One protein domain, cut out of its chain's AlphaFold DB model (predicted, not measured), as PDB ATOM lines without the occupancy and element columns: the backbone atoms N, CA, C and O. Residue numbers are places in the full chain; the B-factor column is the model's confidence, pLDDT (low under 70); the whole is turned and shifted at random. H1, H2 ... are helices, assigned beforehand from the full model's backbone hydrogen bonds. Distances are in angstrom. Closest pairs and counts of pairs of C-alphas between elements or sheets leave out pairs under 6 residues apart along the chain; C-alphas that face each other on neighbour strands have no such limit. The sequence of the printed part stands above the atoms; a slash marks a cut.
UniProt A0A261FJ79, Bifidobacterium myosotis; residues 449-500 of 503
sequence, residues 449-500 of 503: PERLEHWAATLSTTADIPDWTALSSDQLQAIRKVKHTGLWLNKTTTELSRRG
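What this domain is: This is residues 449 to 500 of the 503 residues of a protein of Bifidobacterium myosotis (UniProt A0A261FJ79). The longest helix, H3, and H2 lie side by side as a helical hairpin, and H1 packs steeply on H2, which lies between H1 and H3. The long link of residues 459 to 472 loops over one side of the three helices. The printed part has 52 residues with three named helices, H1, H2 and H3 along the chain, and no named strand: all helix. It is compact and rounded, with a radius of gyration of the C-alphas of 9.9 A and spans of 25 by 21 by 19 A.

How they stand to each other: H3, residues 486 to 498, touches H2, residues 473 to 482; their closest C-alphas, those of Thr 492 and Leu 476, are 5.6 A apart. This hairpin has a shallow tilt of 20 degrees, opposite ways. H2 touches H1, residues 449 to 458, at a steep tilt of 61 degrees, the same way; their closest C-alphas, those of Ile 479 and Ala 456, are 5.0 A apart. H1 and H3 are apart. In H1, H2 and H3 every O i to N i+4 pair is within hydrogen-bond range.

Where its parts are: H3 measures 18.2 A from first to last C-alpha and ends with C-alpha 498 at (160.073, 175.686, 145.659). H2 measures 14.2 A, and H1, 14.6 A, begins with C-alpha 449 at (145.395, 165.132, 132.490).

The domain as a whole: The C-alphas farthest apart, those of Thr 458 and Gly 500, are 27.1 A apart. The printed part has no cut; the link H1 to H2 is long and H2 to H3 tight. The model's pLDDT is under 70 at residues 449, 460 and 485.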
ATOM      1  N   PRO A 449     144.714 163.982 133.091       69.75
ATOM      2  CA  PRO A 449     145.395 165.132 132.490       69.75
ATOM      3  C   PRO A 449     144.451 166.091 131.748       69.75
ATOM      4  O   PRO A 449     144.562 167.307 131.893       69.75
ATOM      5  N   GLU A 450     143.478 165.569 130.996       73.25
ATOM      6  CA  GLU A 450     142.530 166.385 130.220       73.25
ATOM      7  C   GLU A 450     141.582 167.180 131.122       73.25
ATOM      8  O   GLU A 450     141.219 168.314 130.796       73.25
ATOM      9  N   ARG A 451     141.225 166.625 132.288       79.69
ATOM     10  CA  ARG A 451     140.422 167.323 133.305       79.69
ATOM     11  C   ARG A 451     141.176 168.480 133.940       79.69
ATOM     12  O   ARG A 451     140.592 169.543 134.149       79.69
ATOM     13  N   LEU A 452     142.458 168.282 134.241       82.12
ATOM     14  CA  LEU A 452     143.310 169.328 134.801       82.12
ATOM     15  C   LEU A 452     143.569 170.440 133.783       82.12
ATOM     16  O   LEU A 452     143.575 171.610 134.157       82.12
ATOM     17  N   GLU A 453     143.715 170.105 132.502       87.12
ATOM     18  CA  GLU A 453     143.852 171.095 131.430       87.12
ATOM     19  C   GLU A 453     142.549 171.870 131.188       87.12
ATOM     20  O   GLU A 453     142.584 173.096 131.079       87.12
ATOM     21  N   HIS A 454     141.390 171.201 131.201       82.06
ATOM     22  CA  HIS A 454     140.091 171.879 131.139       82.06
ATOM     23  C   HIS A 454     139.872 172.807 132.333       82.06
ATOM     24  O   HIS A 454     139.465 173.953 132.150       82.06
ATOM     25  N   TRP A 455     140.183 172.353 133.549       91.75
ATOM     26  CA  TRP A 455     140.140 173.201 134.738       91.75
ATOM     27  C   TRP A 455     141.109 174.384 134.624       91.75
ATOM     28  O   TRP A 455     140.720 175.523 134.858       91.75
ATOM     29  N   ALA A 456     142.350 174.156 134.193       87.19
ATOM     30  CA  ALA A 456     143.305 175.237 133.988       87.19
ATOM     31  C   ALA A 456     142.800 176.245 132.944       87.19
ATOM     32  O   ALA A 456     143.030 177.444 133.093       87.19
ATOM     33  N   ALA A 457     142.076 175.792 131.914       86.94
ATOM     34  CA  ALA A 457     141.486 176.650 130.892       86.94
ATOM     35  C   ALA A 457     140.406 177.591 131.446       86.94
ATOM     36  O   ALA A 457     140.339 178.729 130.972       86.94
ATOM     37  N   THR A 458     139.635 177.181 132.465       84.88
ATOM     38  CA  THR A 458     138.584 178.026 133.072       84.88
ATOM     39  C   THR A 458     139.135 179.206 133.874       84.88
ATOM     40  O   THR A 458     138.433 180.200 134.064       84.88
ATOM     41  N   LEU A 459     140.403 179.155 134.293       82.50
ATOM     42  CA  LEU A 459     141.049 180.243 135.023       82.50
ATOM     43  C   LEU A 459     141.326 181.441 134.099       82.50
ATOM     44  O   LEU A 459     142.042 181.345 133.100       82.50
ATOM     45  N   SER A 460     140.784 182.602 134.433       69.38
ATOM     46  CA  SER A 460     140.863 183.831 133.643       69.38
ATOM     47  C   SER A 460     142.038 184.726 134.047       69.38
ATOM     48  O   SER A 460     142.681 185.329 133.186       69.38
ATOM     49  N   THR A 461     142.354 184.817 135.341       82.19
ATOM     50  CA  THR A 461     143.463 185.627 135.875       82.19
ATOM     51  C   THR A 461     144.208 184.912 137.000       82.19
ATOM     52  O   THR A 461     143.660 184.035 137.658       82.19
ATOM     53  N   THR A 462     145.459 185.296 137.282       82.31
ATOM     54  CA  THR A 462     146.215 184.671 138.385       82.31
ATOM     55  C   THR A 462     145.626 184.948 139.771       82.31
ATOM     56  O   THR A 462     146.102 184.365 140.744       82.31
ATOM     57  N   ALA A 463     144.661 185.869 139.872       78.50
ATOM     58  CA  ALA A 463     143.914 186.152 141.094       78.50
ATOM     59  C   ALA A 463     142.797 185.126 141.350       78.50
ATOM     60  O   ALA A 463     142.345 185.004 142.483       78.50
ATOM     61  N   ASP A 464     142.410 184.349 140.333       77.88
ATOM     62  CA  ASP A 464     141.418 183.272 140.459       77.88
ATOM     63  C   ASP A 464     141.969 182.097 141.285       77.88
ATOM     64  O   ASP A 464     141.215 181.261 141.774       77.88
ATOM     65  N   ILE A 465     143.296 182.054 141.468       85.50
ATOM     66  CA  ILE A 465     143.976 181.200 142.438       85.50
ATOM     67  C   ILE A 465     144.381 182.082 143.628       85.50
ATOM     68  O   ILE A 465     145.415 182.762 143.564       85.50
ATOM     69  N   PRO A 466     143.586 182.087 144.713       70.88
ATOM     70  CA  PRO A 466     143.876 182.888 145.897       70.88
ATOM     71  C   PRO A 466     145.110 182.375 146.647       70.88
ATOM     72  O   PRO A 466     145.874 183.176 147.182       70.88
ATOM     73  N   ASP A 467     145.350 181.059 146.625       89.06
ATOM     74  CA  ASP A 467     146.525 180.433 147.226       89.06
ATOM     75  C   ASP A 467     147.207 179.474 146.244       89.06
ATOM     76  O   ASP A 467     146.711 178.397 145.920       89.06
ATOM     77  N   TRP A 468     148.377 179.890 145.768       88.12
ATOM     78  CA  TRP A 468     149.194 179.125 144.831       88.12
ATOM     79  C   TRP A 468     149.929 177.961 145.497       88.12
ATOM     80  O   TRP A 468     150.254 176.985 144.826       88.12
ATOM     81  N   THR A 469     150.165 178.042 146.808       89.31
ATOM     82  CA  THR A 469     150.890 177.008 147.556       89.31
ATOM     83  C   THR A 469     150.047 175.751 147.761       89.31
ATOM     84  O   THR A 469     150.593 174.654 147.858       89.31
ATOM     85  N   ALA A 470     148.720 175.892 147.718       86.88
ATOM     86  CA  ALA A 470     147.762 174.800 147.865       86.88
ATOM     87  C   ALA A 470     147.580 173.935 146.599       86.88
ATOM     88  O   ALA A 470     146.974 172.868 146.675       86.88
ATOM     89  N   LEU A 471     148.082 174.364 145.434       90.38
ATOM     90  CA  LEU A 471     147.935 173.611 144.182       90.38
ATOM     91  C   LEU A 471     148.854 172.387 144.136       90.38
ATOM     92  O   LEU A 471     149.962 172.437 144.659       90.38
ATOM     93  N   SER A 472     148.457 171.308 143.459       90.69
ATOM     94  CA  SER A 472     149.329 170.151 143.195       90.69
ATOM     95  C   SER A 472     150.346 170.436 142.078       90.69
ATOM     96  O   SER A 472     150.202 171.386 141.308       90.69
ATOM     97  N   SER A 473     151.401 169.619 141.971       90.25
ATOM     98  CA  SER A 473     152.386 169.756 140.884       90.25
ATOM     99  C   SER A 473     151.751 169.564 139.501       90.25
ATOM    100  O   SER A 473     152.081 170.311 138.582       90.25
ATOM    101  N   ASP A 474     150.785 168.654 139.376       87.69
ATOM    102  CA  ASP A 474     150.071 168.398 138.118       87.69
ATOM    103  C   ASP A 474     149.138 169.556 137.750       87.69
ATOM    104  O   ASP A 474     149.063 169.949 136.588       87.69
ATOM    105  N   GLN A 475     148.499 170.190 138.740       90.06
ATOM    106  CA  GLN A 475     147.731 171.423 138.532       90.06
ATOM    107  C   GLN A 475     148.626 172.570 138.058       90.06
ATOM    108  O   GLN A 475     148.265 173.293 137.131       90.06
ATOM    109  N   LEU A 476     149.813 172.732 138.652       91.62
ATOM    110  CA  LEU A 476     150.775 173.757 138.239       91.62
ATOM    111  C   LEU A 476     151.308 173.501 136.821       91.62
ATOM    112  O   LEU A 476     151.461 174.451 136.052       91.62
ATOM    113  N   GLN A 477     151.553 172.240 136.451       91.44
ATOM    114  CA  GLN A 477     151.954 171.864 135.094       91.44
ATOM    115  C   GLN A 477     150.820 172.060 134.081       91.44
ATOM    116  O   GLN A 477     151.070 172.607 133.008       91.44
ATOM    117  N   ALA A 478     149.577 171.717 134.427       90.88
ATOM    118  CA  ALA A 478     148.408 171.970 133.585       90.88
ATOM    119  C   ALA A 478     148.181 173.475 133.372       90.88
ATOM    120  O   ALA A 478     148.007 173.921 132.238       90.88
ATOM    121  N   ILE A 479     148.291 174.292 134.427       90.50
ATOM    122  CA  ILE A 479     148.254 175.758 134.318       90.50
ATOM    123  C   ILE A 479     149.369 176.256 133.403       90.50
ATOM    124  O   ILE A 479     149.106 177.057 132.512       90.50
ATOM    125  N   ARG A 480     150.603 175.779 133.576       90.81
ATOM    126  CA  ARG A 480     151.743 176.175 132.736       90.81
ATOM    127  C   ARG A 480     151.555 175.773 131.268       90.81
ATOM    128  O   ARG A 480     151.956 176.525 130.379       90.81
ATOM    129  N   LYS A 481     150.948 174.609 131.021       87.38
ATOM    130  CA  LYS A 481     150.663 174.067 129.687       87.38
ATOM    131  C   LYS A 481     149.470 174.740 129.007       87.38
ATOM    132  O   LYS A 481     149.434 174.785 127.793       87.38
ATOM    133  N   VAL A 482     148.497 175.267 129.745       87.44
ATOM    134  CA  VAL A 482     147.314 175.912 129.146       87.44
ATOM    135  C   VAL A 482     147.453 177.439 129.117       87.44
ATOM    136  O   VAL A 482     146.988 178.104 128.192       87.44
ATOM    137  N   LYS A 483     148.114 178.025 130.119       81.00
ATOM    138  CA  LYS A 483     148.302 179.472 130.295       81.00
ATOM    139  C   LYS A 483     149.760 179.840 130.015       81.00
ATOM    140  O   LYS A 483     150.569 180.048 130.914       81.00
ATOM    141  N   HIS A 484     150.090 179.959 128.734       71.44
ATOM    142  CA  HIS A 484     151.440 180.263 128.243       71.44
ATOM    143  C   HIS A 484     151.811 181.761 128.295       71.44
ATOM    144  O   HIS A 484     152.400 182.291 127.355       71.44
ATOM    145  N   THR A 485     151.446 182.485 129.360       67.00
ATOM    146  CA  THR A 485     151.686 183.941 129.469       67.00
ATOM    147  C   THR A 485     152.356 184.338 130.789       67.00
ATOM    148  O   THR A 485     152.233 183.659 131.808       67.00
ATOM    149  N   GLY A 486     153.099 185.450 130.769       70.69
ATOM    150  CA  GLY A 486     154.150 185.795 131.739       70.69
ATOM    151  C   GLY A 486     153.825 185.603 133.224       70.69
ATOM    152  O   GLY A 486     154.561 184.903 133.913       70.69
ATOM    153  N   LEU A 487     152.735 186.176 133.747       72.25
ATOM    154  CA  LEU A 487     152.450 186.094 135.190       72.25
ATOM    155  C   LEU A 487     152.091 184.666 135.641       72.25
ATOM    156  O   LEU A 487     152.474 184.253 136.735       72.25
ATOM    157  N   TRP A 488     151.422 183.898 134.778       86.62
ATOM    158  CA  TRP A 488     151.122 182.482 134.998       86.62
ATOM    159  C   TRP A 488     152.395 181.637 134.994       86.62
ATOM    160  O   TRP A 488     152.603 180.825 135.897       86.62
ATOM    161  N   LEU A 489     153.287 181.882 134.029       85.06
ATOM    162  CA  LEU A 489     154.584 181.209 133.950       85.06
ATOM    163  C   LEU A 489     155.464 181.553 135.155       85.06
ATOM    164  O   LEU A 489     156.039 180.651 135.755       85.06
ATOM    165  N   ASN A 490     155.520 182.812 135.585       82.50
ATOM    166  CA  ASN A 490     156.323 183.222 136.739       82.50
ATOM    167  C   ASN A 490     155.823 182.586 138.042       82.50
ATOM    168  O   ASN A 490     156.626 182.061 138.816       82.50
ATOM    169  N   LYS A 491     154.504 182.582 138.281       85.06
ATOM    170  CA  LYS A 491     153.929 181.985 139.494       85.06
ATOM    171  C   LYS A 491     154.068 180.463 139.521       85.06
ATOM    172  O   LYS A 491     154.509 179.927 140.534       85.06
ATOM    173  N   THR A 492     153.789 179.781 138.407       90.75
ATOM    174  CA  THR A 492     153.991 178.323 138.308       90.75
ATOM    175  C   THR A 492     155.463 177.936 138.433       90.75
ATOM    176  O   THR A 492     155.772 177.010 139.173       90.75
ATOM    177  N   THR A 493     156.386 178.671 137.796       87.62
ATOM    178  CA  THR A 493     157.838 178.424 137.909       87.62
ATOM    179  C   THR A 493     158.315 178.601 139.343       87.62
ATOM    180  O   THR A 493     159.041 177.752 139.851       87.62
ATOM    181  N   THR A 494     157.894 179.679 140.010       89.81
ATOM    182  CA  THR A 494     158.277 179.955 141.403       89.81
ATOM    183  C   THR A 494     157.831 178.821 142.320       89.81
ATOM    184  O   THR A 494     158.612 178.341 143.141       89.81
ATOM    185  N   GLU A 495     156.590 178.361 142.163       90.38
ATOM    186  CA  GLU A 495     156.012 177.361 143.054       90.38
ATOM    187  C   GLU A 495     156.519 175.938 142.771       90.38
ATOM    188  O   GLU A 495     156.791 175.185 143.701       90.38
ATOM    189  N   LEU A 496     156.752 175.584 141.505       90.44
ATOM    190  CA  LEU A 496     157.392 174.316 141.139       90.44
ATOM    191  C   LEU A 496     158.871 174.281 141.562       90.44
ATOM    192  O   LEU A 496     159.329 173.268 142.093       90.44
ATOM    193  N   SER A 497     159.588 175.404 141.445       87.88
ATOM    194  CA  SER A 497     160.981 175.516 141.904       87.88
ATOM    195  C   SER A 497     161.097 175.358 143.421       87.88
ATOM    196  O   SER A 497     162.000 174.675 143.898       87.88
ATOM    197  N   ARG A 498     160.152 175.912 144.200       89.25
ATOM    198  CA  ARG A 498     160.073 175.686 145.659       89.25
ATOM    199  C   ARG A 498     159.918 174.212 146.032       89.25
ATOM    200  O   ARG A 498     160.301 173.824 147.131       89.25
ATOM    201  N   ARG A 499     159.385 173.399 145.121       89.06
ATOM    202  CA  ARG A 499     159.164 171.956 145.294       89.06
ATOM    203  C   ARG A 499     160.289 171.106 144.701       89.06
ATOM    204  O   ARG A 499     160.157 169.889 144.641       89.06
ATOM    205  N   GLY A 500     161.381 171.729 144.251       84.81
ATOM    206  CA  GLY A 500     162.519 171.038 143.640       84.81
ATOM    207  C   GLY A 500     162.238 170.487 142.239       84.81
ATOM    208  O   GLY A 500     163.020 169.686 141.732       84.81
TER     209      GLY A 500